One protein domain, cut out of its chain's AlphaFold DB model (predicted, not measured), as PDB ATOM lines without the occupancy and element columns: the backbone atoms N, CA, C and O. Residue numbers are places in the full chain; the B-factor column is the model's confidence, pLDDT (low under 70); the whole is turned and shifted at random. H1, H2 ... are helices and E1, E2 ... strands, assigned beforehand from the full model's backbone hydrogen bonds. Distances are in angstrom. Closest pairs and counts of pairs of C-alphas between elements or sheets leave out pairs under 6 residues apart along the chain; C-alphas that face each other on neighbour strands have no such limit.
ATOM      1  N   ASP A  12     -40.570 -20.010   2.898       77.56
ATOM      2  CA  ASP A  12     -40.835 -18.686   3.463       77.56
ATOM      3  C   ASP A  12     -41.708 -17.845   2.505       77.56
ATOM      4  O   ASP A  12     -42.530 -17.048   2.961       77.56
ATOM      5  N   TYR A  13     -41.571 -18.033   1.184       79.88
ATOM      6  CA  TYR A  13     -42.450 -17.415   0.183       79.88
ATOM      7  C   TYR A  13     -43.844 -18.053   0.186       79.88
ATOM      8  O   TYR A  13     -44.848 -17.335   0.186       79.88
ATOM      9  N   VAL A  14     -43.913 -19.385   0.241       80.75
ATOM     10  CA  VAL A  14     -45.170 -20.139   0.331       80.75
ATOM     11  C   VAL A  14     -45.961 -19.687   1.559       80.75
ATOM     12  O   VAL A  14     -47.094 -19.229   1.408       80.75
ATOM     13  N   ASP A  15     -45.341 -19.707   2.741       80.50
ATOM     14  CA  ASP A  15     -45.960 -19.334   4.019       80.50
ATOM     15  C   ASP A  15     -46.403 -17.858   4.038       80.50
ATOM     16  O   ASP A  15     -47.411 -17.515   4.654       80.50
ATOM     17  N   ALA A  16     -45.655 -16.953   3.395       79.12
ATOM     18  CA  ALA A  16     -45.950 -15.518   3.426       79.12
ATOM     19  C   ALA A  16     -46.981 -15.072   2.376       79.12
ATOM     20  O   ALA A  16     -47.772 -14.159   2.646       79.12
ATOM     21  N   VAL A  17     -46.943 -15.659   1.177       80.88
ATOM     22  CA  VAL A  17     -47.642 -15.155  -0.019       80.88
ATOM     23  C   VAL A  17     -48.690 -16.133  -0.537       80.88
ATOM     24  O   VAL A  17     -49.796 -15.699  -0.853       80.88
ATOM     25  N   ILE A  18     -48.356 -17.422  -0.648       79.06
ATOM     26  CA  ILE A  18     -49.243 -18.422  -1.264       79.06
ATOM     27  C   ILE A  18     -50.313 -18.879  -0.277       79.06
ATOM     28  O   ILE A  18     -51.490 -18.969  -0.633       79.06
ATOM     29  N   GLU A  19     -49.928 -19.164   0.966       77.38
ATOM     30  CA  GLU A  19     -50.885 -19.538   1.996       77.38
ATOM     31  C   GLU A  19     -51.820 -18.358   2.269       77.38
ATOM     32  O   GLU A  19     -51.379 -17.274   2.643       77.38
ATOM     33  N   GLY A  20     -53.135 -18.564   2.125       74.06
ATOM     34  CA  GLY A  20     -54.160 -17.520   2.308       74.06
ATOM     35  C   GLY A  20     -54.239 -16.953   3.728       74.06
ATOM     36  O   GLY A  20     -55.037 -16.066   4.011       74.06
ATOM     37  N   THR A  21     -53.424 -17.476   4.625       75.19
ATOM     38  CA  THR A  21     -53.253 -17.011   5.984       75.19
ATOM     39  C   THR A  21     -51.956 -16.195   6.123       75.19
ATOM     40  O   THR A  21     -51.851 -15.378   7.022       75.19
ATOM     41  N   GLY A  22     -50.970 -16.349   5.236       81.19
ATOM     42  CA  GLY A  22     -49.707 -15.611   5.263       81.19
ATOM     43  C   GLY A  22     -49.877 -14.092   5.242       81.19
ATOM     44  O   GLY A  22     -50.904 -13.570   4.807       81.19
ATOM     45  N   MET A  23     -48.854 -13.356   5.680       85.44
ATOM     46  CA  MET A  23     -48.937 -11.897   5.855       85.44
ATOM     47  C   MET A  23     -49.349 -11.123   4.590       85.44
ATOM     48  O   MET A  23     -49.944 -10.053   4.692       85.44
ATOM     49  N   PHE A  24     -49.055 -11.660   3.402       86.69
ATOM     50  CA  PHE A  24     -49.532 -11.132   2.125       86.69
ATOM     51  C   PHE A  24     -50.699 -11.955   1.579       86.69
ATOM     52  O   PHE A  24     -51.681 -11.372   1.115       86.69
ATOM     53  N   GLY A  25     -50.634 -13.286   1.685       85.31
ATOM     54  CA  GLY A  25     -51.689 -14.193   1.219       85.31
ATOM     55  C   GLY A  25     -53.068 -13.895   1.818       85.31
ATOM     56  O   GLY A  25     -54.075 -13.959   1.113       85.31
ATOM     57  N   TYR A  26     -53.118 -13.424   3.066       86.69
ATOM     58  CA  TYR A  26     -54.330 -12.941   3.733       86.69
ATOM     59  C   TYR A  26     -55.096 -11.884   2.920       86.69
ATOM     60  O   TYR A  26     -56.323 -11.952   2.797       86.69
ATOM     61  N   TYR A  27     -54.375 -10.955   2.288       86.00
ATOM     62  CA  TYR A  27     -54.945  -9.885   1.463       86.00
ATOM     63  C   TYR A  27     -55.069 -10.243  -0.022       86.00
ATOM     64  O   TYR A  27     -55.684  -9.485  -0.777       86.00
ATOM     65  N   LEU A  28     -54.434 -11.332  -0.463       83.19
ATOM     66  CA  LEU A  28     -54.410 -11.789  -1.858       83.19
ATOM     67  C   LEU A  28     -55.373 -12.954  -2.127       83.19
ATOM     68  O   LEU A  28     -55.673 -13.233  -3.284       83.19
ATOM     69  N   SER A  29     -55.875 -13.612  -1.078       76.00
ATOM     70  CA  SER A  29     -56.874 -14.682  -1.171       76.00
ATOM     71  C   SER A  29     -58.204 -14.202  -1.782       76.00
ATOM     72  O   SER A  29     -58.421 -13.008  -1.982       76.00
ATOM     73  N   GLN A  30     -59.150 -15.118  -2.034       60.88
ATOM     74  CA  GLN A  30     -60.495 -14.770  -2.534       60.88
ATOM     75  C   GLN A  30     -61.265 -13.802  -1.606       60.88
ATOM     76  O   GLN A  30     -62.129 -13.064  -2.073       60.88
ATOM     77  N   ALA A  31     -60.916 -13.745  -0.314       63.22
ATOM     78  CA  ALA A  31     -61.433 -12.766   0.653       63.22
ATOM     79  C   ALA A  31     -60.630 -11.441   0.670       63.22
ATOM     80  O   ALA A  31     -60.887 -10.542   1.467       63.22
ATOM     81  N   GLY A  32     -59.644 -11.287  -0.213       64.62
ATOM     82  CA  GLY A  32     -58.699 -10.172  -0.236       64.62
ATOM     83  C   GLY A  32     -59.317  -8.799  -0.512       64.62
ATOM     84  O   GLY A  32     -58.677  -7.779  -0.266       64.62
ATOM     85  N   SER A  33     -60.561  -8.743  -1.000       70.00
ATOM     86  CA  SER A  33     -61.340  -7.504  -1.110       70.00
ATOM     87  C   SER A  33     -61.970  -7.080   0.221       70.00
ATOM     88  O   SER A  33     -62.054  -5.884   0.484       70.00
ATOM     89  N   THR A  34     -62.373  -8.030   1.071       81.88
ATOM     90  CA  THR A  34     -63.006  -7.768   2.375       81.88
ATOM     91  C   THR A  34     -62.002  -7.608   3.507       81.88
ATOM     92  O   THR A  34     -62.323  -6.976   4.505       81.88
ATOM     93  N   ASN A  35     -60.800  -8.155   3.334       85.81
ATOM     94  CA  ASN A  35     -59.699  -8.084   4.299       85.81
ATOM     95  C   ASN A  35     -58.856  -6.805   4.141       85.81
ATOM     96  O   ASN A  35     -57.804  -6.663   4.761       85.81
ATOM     97  N   ARG A  36     -59.249  -5.892   3.244       86.69
ATOM     98  CA  ARG A  36     -58.544  -4.619   3.074       86.69
ATOM     99  C   ARG A  36     -58.700  -3.760   4.330       86.69
ATOM    100  O   ARG A  36     -59.688  -3.856   5.044       86.69
ATOM    101  N   ASP A  37     -57.699  -2.927   4.581       88.00
ATOM    102  CA  ASP A  37     -57.534  -2.090   5.779       88.00
ATOM    103  C   ASP A  37     -57.330  -2.843   7.107       88.00
ATOM    104  O   ASP A  37     -56.870  -2.229   8.072       88.00
ATOM    105  N   ASP A  38     -57.570  -4.155   7.164       90.44
ATOM    106  CA  ASP A  38     -57.192  -4.967   8.320       90.44
ATOM    107  C   ASP A  38     -55.671  -4.923   8.523       90.44
ATOM    108  O   ASP A  38     -54.881  -4.875   7.574       90.44
ATOM    109  N   GLN A  39     -55.251  -4.937   9.782       89.88
ATOM    110  CA  GLN A  39     -53.859  -4.832  10.201       89.88
ATOM    111  C   GLN A  39     -53.342  -6.212  10.574       89.88
ATOM    112  O   GLN A  39     -53.798  -6.811  11.548       89.88
ATOM    113  N   TYR A  40     -52.370  -6.696   9.809       90.44
ATOM    114  CA  TYR A  40     -51.620  -7.901  10.119       90.44
ATOM    115  C   TYR A  40     -50.416  -7.516  10.976       90.44
ATOM    116  O   TYR A  40     -49.484  -6.864  10.499       90.44
ATOM    117  N   ILE A  41     -50.442  -7.906  12.248       90.25
ATOM    118  CA  ILE A  41     -49.471  -7.485  13.255       90.25
ATOM    119  C   ILE A  41     -48.678  -8.691  13.740       90.25
ATOM    120  O   ILE A  41     -49.257  -9.692  14.163       90.25
ATOM    121  N   PHE A  42     -47.351  -8.585  13.720       89.50
ATOM    122  CA  PHE A  42     -46.470  -9.604  14.286       89.50
ATOM    123  C   PHE A  42     -45.225  -8.993  14.935       89.50
ATOM    124  O   PHE A  42     -44.757  -7.910  14.559       89.50
ATOM    125  N   CYS A  43     -44.665  -9.714  15.904       89.38
ATOM    126  CA  CYS A  43     -43.442  -9.329  16.579       89.38
ATOM    127  C   CYS A  43     -42.229  -9.899  15.847       89.38
ATOM    128  O   CYS A  43     -42.077 -11.112  15.706       89.38
ATOM    129  N   TYR A  44     -41.345  -9.021  15.383       87.56
ATOM    130  CA  TYR A  44     -40.169  -9.415  14.629       87.56
ATOM    131  C   TYR A  44     -39.001  -9.805  15.543       87.56
ATOM    132  O   TYR A  44     -38.449  -8.987  16.290       87.56
ATOM    133  N   ASN A  45     -38.537 -11.045  15.382       86.12
ATOM    134  CA  ASN A  45     -37.309 -11.537  15.993       86.12
ATOM    135  C   ASN A  45     -36.444 -12.270  14.960       86.12
ATOM    136  O   ASN A  45     -36.734 -13.396  14.564       86.12
ATOM    137  N   ALA A  46     -35.322 -11.646  14.593       79.75
ATOM    138  CA  ALA A  46     -34.352 -12.163  13.624       79.75
ATOM    139  C   ALA A  46     -33.709 -13.510  14.009       79.75
ATOM    140  O   ALA A  46     -33.036 -14.124  13.186       79.75
ATOM    141  N   ARG A  47     -33.858 -13.950  15.265       80.50
ATOM    142  CA  ARG A  47     -33.339 -15.233  15.761       80.50
ATOM    143  C   ARG A  47     -34.298 -16.394  15.499       80.50
ATOM    144  O   ARG A  47     -33.906 -17.542  15.683       80.50
ATOM    145  N   LEU A  48     -35.547 -16.107  15.135       78.06
ATOM    146  CA  LEU A  48     -36.509 -17.135  14.768       78.06
ATOM    147  C   LEU A  48     -36.229 -17.601  13.340       78.06
ATOM    148  O   LEU A  48     -35.951 -16.803  12.449       78.06
ATOM    149  N   ASN A  49     -36.335 -18.910  13.123       72.12
ATOM    150  CA  ASN A  49     -36.088 -19.522  11.816       72.12
ATOM    151  C   ASN A  49     -37.215 -19.269  10.801       72.12
ATOM    152  O   ASN A  49     -37.083 -19.679   9.653       72.12
ATOM    153  N   SER A  50     -38.308 -18.625  11.217       67.44
ATOM    154  CA  SER A  50     -39.465 -18.314  10.378       67.44
ATOM    155  C   SER A  50     -39.804 -16.830  10.459       67.44
ATOM    156  O   SER A  50     -39.936 -16.293  11.559       67.44
ATOM    157  N   PHE A  51     -39.969 -16.185   9.304       62.62
ATOM    158  CA  PHE A  51     -40.035 -14.725   9.207       62.62
ATOM    159  C   PHE A  51     -41.400 -14.117   9.590       62.62
ATOM    160  O   PHE A  51     -41.412 -13.002  10.100       62.62
ATOM    161  N   ALA A  52     -42.526 -14.831   9.433       58.28
ATOM    162  CA  ALA A  52     -43.833 -14.419   9.973       58.28
ATOM    163  C   ALA A  52     -44.882 -15.545   9.871       58.28
ATOM    164  O   ALA A  52     -45.759 -15.521   9.008       58.28
ATOM    165  N   LYS A  53     -44.816 -16.545  10.753       59.91
ATOM    166  CA  LYS A  53     -45.890 -17.541  10.820       59.91
ATOM    167  C   LYS A  53     -47.107 -16.965  11.531       59.91
ATOM    168  O   LYS A  53     -47.002 -16.269  12.538       59.91
ATOM    169  N   LEU A  54     -48.273 -17.320  11.020       54.88
ATOM    170  CA  LEU A  54     -49.577 -16.952  11.569       54.88
ATOM    171  C   LEU A  54     -49.760 -17.286  13.023       54.88
ATOM    172  O   LEU A  54     -50.394 -16.524  13.742       54.88
ATOM    173  N   ASN A  55     -49.179 -18.397  13.469       54.06
ATOM    174  CA  ASN A  55     -49.242 -18.831  14.858       54.06
ATOM    175  C   ASN A  55     -48.616 -17.839  15.855       54.06
ATOM    176  O   ASN A  55     -48.636 -18.111  17.056       54.06
ATOM    177  N   GLN A  56     -48.063 -16.725  15.369       73.56
ATOM    178  CA  GLN A  56     -47.577 -15.598  16.154       73.56
ATOM    179  C   GLN A  56     -47.998 -14.251  15.542       73.56
ATOM    180  O   GLN A  56     -47.262 -13.271  15.636       73.56
ATOM    181  N   ALA A  57     -49.166 -14.192  14.898       84.69
ATOM    182  CA  ALA A  57     -49.721 -12.975  14.316       84.69
ATOM    183  C   ALA A  57     -51.103 -12.646  14.898       84.69
ATOM    184  O   ALA A  57     -51.878 -13.517  15.301       84.69
ATOM    185  N   SER A  58     -51.419 -11.357  14.929       89.31
ATOM    186  CA  SER A  58     -52.738 -10.837  15.272       89.31
ATOM    187  C   SER A  58     -53.272 -10.039  14.098       89.31
ATOM    188  O   SER A  58     -52.604  -9.133  13.606       89.31
ATOM    189  N   ILE A  59     -54.479 -10.386  13.661       88.69
ATOM    190  CA  ILE A  59     -55.190  -9.669  12.609       88.69
ATOM    191  C   ILE A  59     -56.329  -8.902  13.256       88.69
ATOM    192  O   ILE A  59     -57.200  -9.485  13.913       88.69
ATOM    193  N   VAL A  60     -56.316  -7.591  13.074       89.88
ATOM    194  CA  VAL A  60     -57.264  -6.674  13.700       89.88
ATOM    195  C   VAL A  60     -57.844  -5.717  12.678       89.88
ATOM    196  O   VAL A  60     -57.154  -5.225  11.790       89.88
ATOM    197  N   LYS A  61     -59.133  -5.447  12.821       88.88
ATOM    198  CA  LYS A  61     -59.859  -4.473  12.021       88.88
ATOM    199  C   LYS A  61     -59.460  -3.052  12.424       88.88
ATOM    200  O   LYS A  61     -59.109  -2.834  13.587       88.88
ATOM    201  N   PRO A  62     -59.642  -2.055  11.541       83.12
ATOM    202  CA  PRO A  62     -59.432  -0.642  11.875       83.12
ATOM    203  C   PRO A  62     -60.209  -0.163  13.111       83.12
ATOM    204  O   PRO A  62     -59.774   0.725  13.830       83.12
ATOM    205  N   ASN A  63     -61.366  -0.770  13.394       81.88
ATOM    206  CA  ASN A  63     -62.179  -0.449  14.568       81.88
ATOM    207  C   ASN A  63     -61.712  -1.143  15.867       81.88
ATOM    208  O   ASN A  63     -62.436  -1.110  16.861       81.88
ATOM    209  N   GLY A  64     -60.555  -1.812  15.854       78.69
ATOM    210  CA  GLY A  64     -60.005  -2.566  16.983       78.69
ATOM    211  C   GLY A  64     -60.600  -3.967  17.166       78.69
ATOM    212  O   GLY A  64     -60.184  -4.700  18.063       78.69
ATOM    213  N   GLY A  65     -61.560  -4.375  16.330       82.06
ATOM    214  CA  GLY A  65     -62.122  -5.724  16.365       82.06
ATOM    215  C   GLY A  65     -61.083  -6.771  15.966       82.06
ATOM    216  O   GLY A  65     -60.434  -6.643  14.935       82.06
ATOM    217  N   THR A  66     -60.926  -7.835  16.748       82.38
ATOM    218  CA  THR A  66     -60.007  -8.927  16.396       82.38
ATOM    219  C   THR A  66     -60.645  -9.844  15.353       82.38
ATOM    220  O   THR A  66     -61.744 -10.348  15.570       82.38
ATOM    221  N   VAL A  67     -59.966 -10.050  14.222       79.31
ATOM    222  CA  VAL A  67     -60.387 -10.983  13.162       79.31
ATOM    223  C   VAL A  67     -59.871 -12.380  13.468       79.31
ATOM    224  O   VAL A  67     -60.622 -13.349  13.428       79.31
ATOM    225  N   MET A  68     -58.580 -12.474  13.790       72.19
ATOM    226  CA  MET A  68     -57.920 -13.735  14.087       72.19
ATOM    227  C   MET A  68     -56.734 -13.511  15.020       72.19
ATOM    228  O   MET A  68     -55.933 -12.594  14.831       72.19
ATOM    229  N   THR A  69     -56.599 -14.398  16.000       61.34
ATOM    230  CA  THR A  69     -55.396 -14.537  16.820       61.34
ATOM    231  C   THR A  69     -55.036 -16.003  16.876       61.34
ATOM    232  O   THR A  69     -55.743 -16.805  17.486       61.34
ATOM    233  N   THR A  70     -53.915 -16.357  16.278       58.94
ATOM    234  CA  THR A  70     -53.229 -17.603  16.595       58.94
ATOM    235  C   THR A  70     -52.006 -17.168  17.389       58.94
ATOM    236  O   THR A  70     -51.028 -16.720  16.812       58.94
ATOM    237  N   GLY A  71     -52.130 -17.144  18.721       62.91
ATOM    238  CA  GLY A  71     -51.195 -16.428  19.603       62.91
ATOM    239  C   GLY A  71     -51.398 -14.900  19.616       62.91
ATOM    240  O   GLY A  71     -52.128 -14.340  18.801       62.91
ATOM    241  N   SER A  72     -50.776 -14.208  20.580       74.62
ATOM    242  CA  SER A  72     -50.669 -12.739  20.551       74.62
ATOM    243  C   SER A  72     -49.503 -12.374  19.641       74.62
ATOM    244  O   SER A  72     -48.358 -12.619  20.012       74.62
ATOM    245  N   GLY A  73     -49.787 -11.809  18.467       82.94
ATOM    246  CA  GLY A  73     -48.763 -11.362  17.525       82.94
ATOM    247  C   GLY A  73     -48.112 -10.039  17.900       82.94
ATOM    248  O   GLY A  73     -47.072  -9.685  17.359       82.94
ATOM    249  N   TYR A  74     -48.675  -9.320  18.865       90.19
ATOM    250  CA  TYR A  74     -48.022  -8.156  19.451       90.19
ATOM    251  C   TYR A  74     -46.720  -8.538  20.141       90.19
ATOM    252  O   TYR A  74     -46.616  -9.598  20.766       90.19
ATOM    253  N   CYS A  75     -45.752  -7.632  20.087       90.88
ATOM    254  CA  CYS A  75     -44.572  -7.782  20.914       90.88
ATOM    255  C   CYS A  75     -44.921  -7.652  22.400       90.88
ATOM    256  O   CYS A  75     -45.729  -6.813  22.793       90.88
ATOM    257  N   ASP A  76     -44.257  -8.454  23.225       91.31
ATOM    258  CA  ASP A  76     -44.376  -8.414  24.680       91.31
ATOM    259  C   ASP A  76     -42.984  -8.249  25.289       91.31
ATOM    260  O   ASP A  76     -42.149  -9.152  25.223       91.31
ATOM    261  N   ILE A  77     -42.710  -7.093  25.883       91.81
ATOM    262  CA  ILE A  77     -41.373  -6.776  26.392       91.81
ATOM    263  C   ILE A  77     -41.004  -7.562  27.662       91.81
ATOM    264  O   ILE A  77     -39.847  -7.531  28.088       91.81
ATOM    265  N   SER A  78     -41.957  -8.288  28.254       90.81
ATOM    266  CA  SER A  78     -41.708  -9.245  29.337       90.81
ATOM    267  C   SER A  78     -41.157 -10.579  28.826       90.81
ATOM    268  O   SER A  78     -40.654 -11.379  29.613       90.81
ATOM    269  N   LYS A  79     -41.213 -10.804  27.510       88.81
ATOM    270  CA  LYS A  79     -40.812 -12.033  26.830       88.81
ATOM    271  C   LYS A  79     -39.507 -11.842  26.070       88.81
ATOM    272  O   LYS A  79     -39.386 -10.974  25.206       88.81
ATOM    273  N   THR A  80     -38.508 -12.669  26.368       86.75
ATOM    274  CA  THR A  80     -37.175 -12.582  25.739       86.75
ATOM    275  C   THR A  80     -37.203 -12.830  24.231       86.75
ATOM    276  O   THR A  80     -36.355 -12.324  23.494       86.75
ATOM    277  N   GLU A  81     -38.187 -13.586  23.761       85.94
ATOM    278  CA  GLU A  81     -38.456 -13.911  22.369       85.94
ATOM    279  C   GLU A  81     -39.031 -12.735  21.570       85.94
ATOM    280  O   GLU A  81     -38.941 -12.758  20.347       85.94
ATOM    281  N   SER A  82     -39.533 -11.682  22.223       88.69
ATOM    282  CA  SER A  82     -39.976 -10.455  21.541       88.69
ATOM    283  C   SER A  82     -38.811  -9.559  21.118       88.69
ATOM    284  O   SER A  82     -38.974  -8.636  20.322       88.69
ATOM    285  N   TYR A  83     -37.617  -9.797  21.663       89.38
ATOM    286  CA  TYR A  83     -36.455  -8.972  21.373       89.38
ATOM    287  C   TYR A  83     -35.740  -9.448  20.117       89.38
ATOM    288  O   TYR A  83     -35.457 -10.634  19.938       89.38
ATOM    289  N   SER A  84     -35.341  -8.498  19.278       82.44
ATOM    290  CA  SER A  84     -34.638  -8.789  18.026       82.44
ATOM    291  C   SER A  84     -33.190  -9.261  18.246       82.44
ATOM    292  O   SER A  84     -32.533  -9.692  17.303       82.44
ATOM    293  N   SER A  85     -32.676  -9.205  19.483       80.06
ATOM    294  CA  SER A  85     -31.330  -9.668  19.845       80.06
ATOM    295  C   SER A  85     -31.296 -10.370  21.204       80.06
ATOM    296  O   SER A  85     -32.151 -10.146  22.058       80.06
ATOM    297  N   ALA A  86     -30.259 -11.183  21.430       75.50
ATOM    298  CA  ALA A  86     -30.037 -11.888  22.697       75.50
ATOM    299  C   ALA A  86     -29.726 -10.965  23.887       75.50
ATOM    300  O   ALA A  86     -29.852 -11.387  25.029       75.50
ATOM    301  N   ARG A  87     -29.334  -9.711  23.630       78.69
ATOM    302  CA  ARG A  87     -29.087  -8.713  24.680       78.69
ATOM    303  C   ARG A  87     -30.365  -8.019  25.157       78.69
ATOM    304  O   ARG A  87     -30.280  -7.163  26.022       78.69
ATOM    305  N   SER A  88     -31.521  -8.361  24.583       82.44
ATOM    306  CA  SER A  88     -32.827  -7.803  24.951       82.44
ATOM    307  C   SER A  88     -32.873  -6.269  24.951       82.44
ATOM    308  O   SER A  88     -33.487  -5.647  25.810       82.44
ATOM    309  N   ASN A  89     -32.214  -5.648  23.968       84.81
ATOM    310  CA  ASN A  89     -32.143  -4.187  23.873       84.81
ATOM    311  C   ASN A  89     -33.310  -3.585  23.086       84.81
ATOM    312  O   ASN A  89     -33.826  -2.541  23.464       84.81
ATOM    313  N   SER A  90     -33.703  -4.228  21.982       91.50
ATOM    314  CA  SER A  90     -34.684  -3.696  21.036       91.50
ATOM    315  C   SER A  90     -35.798  -4.689  20.749       91.50
ATOM    316  O   SER A  90     -35.545  -5.882  20.562       91.50
ATOM    317  N   VAL A  91     -37.010  -4.160  20.636       92.31
ATOM    318  CA  VAL A  91     -38.220  -4.879  20.233       92.31
ATOM    319  C   VAL A  91     -38.758  -4.205  18.979       92.31
ATOM    320  O   VAL A  91     -38.779  -2.977  18.920       92.31
ATOM    321  N   THR A  92     -39.153  -4.989  17.976       91.56
ATOM    322  CA  THR A  92     -39.665  -4.470  16.701       91.56
ATOM    323  C   THR A  92     -40.991  -5.129  16.364       91.56
ATOM    324  O   THR A  92     -41.047  -6.342  16.202       91.56
ATOM    325  N   GLN A  93     -42.044  -4.330  16.229       91.75
ATOM    326  CA  GLN A  93     -43.358  -4.777  15.784       91.75
ATOM    327  C   GLN A  93     -43.585  -4.340  14.342       91.75
ATOM    328  O   GLN A  93     -43.351  -3.180  13.995       91.75
ATOM    329  N   ILE A  94     -44.059  -5.264  13.514       90.44
ATOM    330  CA  ILE A  94     -44.406  -5.001  12.122       90.44
ATOM    331  C   ILE A  94     -45.924  -5.006  11.987       90.44
ATOM    332  O   ILE A  94     -46.603  -5.865  12.548       90.44
ATOM    333  N   ASN A  95     -46.443  -4.035  11.243       90.50
ATOM    334  CA  ASN A  95     -47.841  -3.942  10.851       90.50
ATOM    335  C   ASN A  95     -47.918  -3.844   9.325       90.50
ATOM    336  O   ASN A  95     -47.266  -2.986   8.722       90.50
ATOM    337  N   ILE A  96     -48.687  -4.738   8.715       90.00
ATOM    338  CA  ILE A  96     -48.931  -4.780   7.276       90.00
ATOM    339  C   ILE A  96     -50.409  -4.495   7.038       90.00
ATOM    340  O   ILE A  96     -51.272  -4.950   7.782       90.00
ATOM    341  N   THR A  97     -50.707  -3.724   5.998       90.88
ATOM    342  CA  THR A  97     -52.078  -3.430   5.578       90.88
ATOM    343  C   THR A  97     -52.140  -3.317   4.062       90.88
ATOM    344  O   THR A  97     -51.284  -2.672   3.454       90.88
ATOM    345  N   ARG A  98     -53.184  -3.868   3.438       88.38
ATOM    346  CA  ARG A  98     -53.544  -3.544   2.051       88.38
ATOM    347  C   ARG A  98     -54.685  -2.522   2.059       88.38
ATOM    348  O   ARG A  98     -55.778  -2.882   2.485       88.38
ATOM    349  N   PRO A  99     -54.477  -1.275   1.608       82.56
ATOM    350  CA  PRO A  99     -55.507  -0.252   1.711       82.56
ATOM    351  C   PRO A  99     -56.685  -0.505   0.750       82.56
ATOM    352  O   PRO A  99     -56.491  -0.906  -0.404       82.56
ATOM    353  N   SER A 100     -57.916  -0.221   1.194       76.62
ATOM    354  CA  SER A 100     -59.133  -0.317   0.361       76.62
ATOM    355  C   SER A 100     -59.129   0.641  -0.818       76.62
ATOM    356  O   SER A 100     -59.683   0.347  -1.874       76.62
ATOM    357  N   ARG A 101     -58.471   1.787  -0.652       65.12
ATOM    358  CA  ARG A 101     -58.242   2.759  -1.715       65.12
ATOM    359  C   ARG A 101     -56.763   2.749  -2.036       65.12
ATOM    360  O   ARG A 101     -55.946   2.948  -1.139       65.12
ATOM    361  N   VAL A 129     -50.658  -3.218  -3.613       79.50
ATOM    362  CA  VAL A 129     -49.877  -2.241  -2.852       79.50
ATOM    363  C   VAL A 129     -50.081  -2.523  -1.371       79.50
ATOM    364  O   VAL A 129     -51.218  -2.587  -0.903       79.50
ATOM    365  N   PHE A 130     -48.983  -2.659  -0.634       85.50
ATOM    366  CA  PHE A 130     -48.996  -2.885   0.807       85.50
ATOM    367  C   PHE A 130     -48.367  -1.703   1.536       85.50
ATOM    368  O   PHE A 130     -47.306  -1.211   1.155       85.50
ATOM    369  N   ASN A 131     -49.005  -1.285   2.621       88.06
ATOM    370  CA  ASN A 131     -48.417  -0.397   3.608       88.06
ATOM    371  C   ASN A 131     -47.753  -1.260   4.676       88.06
ATOM    372  O   ASN A 131     -48.431  -2.027   5.354       88.06
ATOM    373  N   ILE A 132     -46.438  -1.121   4.828       88.75
ATOM    374  CA  ILE A 132     -45.658  -1.831   5.844       88.75
ATOM    375  C   ILE A 132     -45.098  -0.793   6.810       88.75
ATOM    376  O   ILE A 132     -44.393   0.131   6.402       88.75
ATOM    377  N   ARG A 133     -45.422  -0.933   8.094       90.00
ATOM    378  CA  ARG A 133     -44.924  -0.078   9.175       90.00
ATOM    379  C   ARG A 133     -44.111  -0.919  10.146       90.00
ATOM    380  O   ARG A 133     -44.556  -1.980  10.567       90.00
ATOM    381  N   SER A 134     -42.936  -0.418  10.510       90.50
ATOM    382  CA  SER A 134     -42.067  -1.017  11.520       90.50
ATOM    383  C   SER A 134     -41.945  -0.063  12.697       90.50
ATOM    384  O   SER A 134     -41.453   1.052  12.536       90.50
ATOM    385  N   THR A 135     -42.359  -0.514  13.875       91.38
ATOM    386  CA  THR A 135     -42.215   0.221  15.132       91.38
ATOM    387  C   THR A 135     -41.155  -0.469  15.972       91.38
ATOM    388  O   THR A 135     -41.379  -1.569  16.473       91.38
ATOM    389  N   SER A 136     -40.004   0.179  16.136       91.75
ATOM    390  CA  SER A 136     -38.907  -0.326  16.962       91.75
ATOM    391  C   SER A 136     -38.741   0.533  18.206       91.75
ATOM    392  O   SER A 136     -38.670   1.757  18.114       91.75
ATOM    393  N   ILE A 137     -38.649  -0.111  19.366       92.19
ATOM    394  CA  ILE A 137     -38.458   0.553  20.658       92.19
ATOM    395  C   ILE A 137     -37.254  -0.031  21.397       92.19
ATOM    396  O   ILE A 137     -36.876  -1.185  21.181       92.19
ATOM    397  N   LEU A 138     -36.677   0.775  22.291       92.81
ATOM    398  CA  LEU A 138     -35.648   0.377  23.252       92.81
ATOM    399  C   LEU A 138     -36.260   0.446  24.659       92.81
ATOM    400  O   LEU A 138     -36.175   1.498  25.295       92.81
ATOM    401  N   PRO A 139     -36.921  -0.625  25.145       90.62
ATOM    402  CA  PRO A 139     -37.693  -0.560  26.387       90.62
ATOM    403  C   PRO A 139     -36.862  -0.139  27.603       90.62
ATOM    404  O   PRO A 139     -37.369   0.551  28.478       90.62
ATOM    405  N   SER A 140     -35.573  -0.493  27.624       87.88
ATOM    406  CA  SER A 140     -34.638  -0.151  28.704       87.88
ATOM    407  C   SER A 140     -34.316   1.341  28.824       87.88
ATOM    408  O   SER A 140     -33.752   1.748  29.834       87.88
ATOM    409  N   LEU A 141     -34.653   2.151  27.815       90.81
ATOM    410  CA  LEU A 141     -34.470   3.606  27.835       90.81
ATOM    411  C   LEU A 141     -35.753   4.363  28.214       90.81
ATOM    412  O   LEU A 141     -35.763   5.592  28.202       90.81
ATOM    413  N   SER A 142     -36.839   3.647  28.512       90.44
ATOM    414  CA  SER A 142     -38.120   4.226  28.911       90.44
ATOM    415  C   SER A 142     -38.290   4.203  30.429       90.44
ATOM    416  O   SER A 142     -37.863   3.264  31.094       90.44
ATOM    417  N   ASN A 143     -38.986   5.209  30.964       93.25
ATOM    418  CA  ASN A 143     -39.454   5.224  32.355       93.25
ATOM    419  C   ASN A 143     -40.880   4.654  32.508       93.25
ATOM    420  O   ASN A 143     -41.404   4.619  33.619       93.25
ATOM    421  N   ALA A 144     -41.532   4.264  31.406       94.75
ATOM    422  CA  ALA A 144     -42.866   3.667  31.436       94.75
ATOM    423  C   ALA A 144     -42.831   2.244  32.017       94.75
ATOM    424  O   ALA A 144     -41.829   1.537  31.882       94.75
ATOM    425  N   SER A 145     -43.937   1.810  32.630       94.44
ATOM    426  CA  SER A 145     -44.062   0.429  33.102       94.44
ATOM    427  C   SER A 145     -44.083  -0.556  31.927       94.44
ATOM    428  O   SER A 145     -44.336  -0.184  30.776       94.44
ATOM    429  N   LYS A 146     -43.816  -1.840  32.201       92.56
ATOM    430  CA  LYS A 146     -43.856  -2.859  31.143       92.56
ATOM    431  C   LYS A 146     -45.262  -3.031  30.592       92.56
ATOM    432  O   LYS A 146     -45.431  -3.211  29.389       92.56
ATOM    433  N   GLU A 147     -46.242  -2.942  31.477       94.06
ATOM    434  CA  GLU A 147     -47.663  -2.981  31.181       94.06
ATOM    435  C   GLU A 147     -48.044  -1.835  30.237       94.06
ATOM    436  O   GLU A 147     -48.594  -2.101  29.172       94.06
ATOM    437  N   ASP A 148     -47.635  -0.597  30.536       95.19
ATOM    438  CA  ASP A 148     -47.921   0.564  29.680       95.19
ATOM    439  C   ASP A 148     -47.309   0.420  28.282       95.19
ATOM    440  O   ASP A 148     -47.940   0.760  27.276       95.19
ATOM    441  N   ILE A 149     -46.077  -0.094  28.197       94.00
ATOM    442  CA  ILE A 149     -45.406  -0.323  26.913       94.00
ATOM    443  C   ILE A 149     -46.140  -1.411  26.121       94.00
ATOM    444  O   ILE A 149     -46.437  -1.219  24.940       94.00
ATOM    445  N   ASN A 150     -46.462  -2.534  26.763       93.12
ATOM    446  CA  ASN A 150     -47.175  -3.645  26.138       93.12
ATOM    447  C   ASN A 150     -48.581  -3.240  25.677       93.12
ATOM    448  O   ASN A 150     -49.016  -3.641  24.599       93.12
ATOM    449  N   ASP A 151     -49.290  -2.426  26.452       92.38
ATOM    450  CA  ASP A 151     -50.611  -1.932  26.074       92.38
ATOM    451  C   ASP A 151     -50.531  -0.872  24.977       92.38
ATOM    452  O   ASP A 151     -51.385  -0.840  24.090       92.38
ATOM    453  N   CYS A 152     -49.472  -0.058  24.952       91.31
ATOM    454  CA  CYS A 152     -49.209   0.831  23.827       91.31
ATOM    455  C   CYS A 152     -48.981   0.052  22.524       91.31
ATOM    456  O   CYS A 152     -49.487   0.463  21.481       91.31
ATOM    457  N   LEU A 153     -48.255  -1.070  22.571       90.50
ATOM    458  CA  LEU A 153     -47.978  -1.908  21.397       90.50
ATOM    459  C   LEU A 153     -49.241  -2.566  20.819       90.50
ATOM    460  O   LEU A 153     -49.279  -2.851  19.622       90.50
ATOM    461  N   LYS A 154     -50.282  -2.764  21.637       89.19
ATOM    462  CA  LYS A 154     -51.576  -3.325  21.215       89.19
ATOM    463  C   LYS A 154     -52.521  -2.310  20.572       89.19
ATOM    464  O   LYS A 154     -53.558  -2.706  20.045       89.19
ATOM    465  N   LYS A 155     -52.218  -1.010  20.632       83.50
ATOM    466  CA  LYS A 155     -53.084   0.011  20.031       83.50
ATOM    467  C   LYS A 155     -53.017  -0.071  18.508       83.50
ATOM    468  O   LYS A 155     -51.940  -0.009  17.919       83.50
TER     469      LYS A 155
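What this domain is: This is residues 12 to 101 and 129 to 155 of the 157 residues of the protein "Type IV fimbrial biogenesis protein PilX" of Psychrobacter sp. JCM 18900 (UniProt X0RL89). One twisted sheet of five antiparallel strands runs through the middle, with the small helices H1 and H2 toward one end of its long strands and H3 toward the other; long loops, residues 45 to 56 and 71 to 90, fill out the rest. The printed part has 117 residues, under half of them in named elements, which follow as H1 H2 E1 E2 E3 E4 E5 H3; the class is mixed, helices and strands. The sheet's order is E3 E2 E1 E4 E5. The whole is compact, with a radius of gyration of the C-alphas of 14.3 A and spans of 44 by 31 by 23 A.

Where its parts are: Find C-alpha 91 at (-38.220, -4.879, 20.233); from there E4, residues 91 to 97, runs 20.2 A. E5, residues 131 to 137, spans 19.8 A, and E1, residues 39 to 44, 15.1 A. Look for E2 at residues 57 to 60 and E3 at 66 to 70. H1, residues 12 to 18, begins at C-alpha 12 (-40.835, -18.686, 3.463); H2 is residues 25 to 28, and H3 residues 146 to 153.

How they stand to each other: Start at inner strand E1: N 42 and O 94 of E4 are 3.1 A apart, within hydrogen-bond range, as are N 41 and O 58 of E2 at 2.8 A. At the edges, look at N 59 of E2 and O 68 of E3, 2.9 A, and N 93 of E4 and O 135 of E5, 2.9 A. E1, E2 and E3 form a meander, each strand the antiparallel neighbour of the one before; with E4, the antiparallel neighbour of E1, they make a Greek key. H2 only grazes the sheet with residues 26 to 27, and H3 with residues 149 to 153. H1 is not on the sheet but touches H2, the C-alphas of Val 17 and Gly 25 being closest at 4.3 A. H1 and H3 have every O i to N i+4 pair within hydrogen-bond range; H2 is too short for one.

The domain as a whole: The farthest C-alphas, of Gln 30 and Asn 143, are 45.4 A apart. Residues 102 to 128 are not printed; C-alphas 101 and 129 stand 9.8 A apart across the cut. The links E1 to E2 and E3 to E4 are long. Mean pLDDT of the printed part is 83.1; it is under 70 at residues 30 to 32, 50 to 55, 69 to 71 and 101.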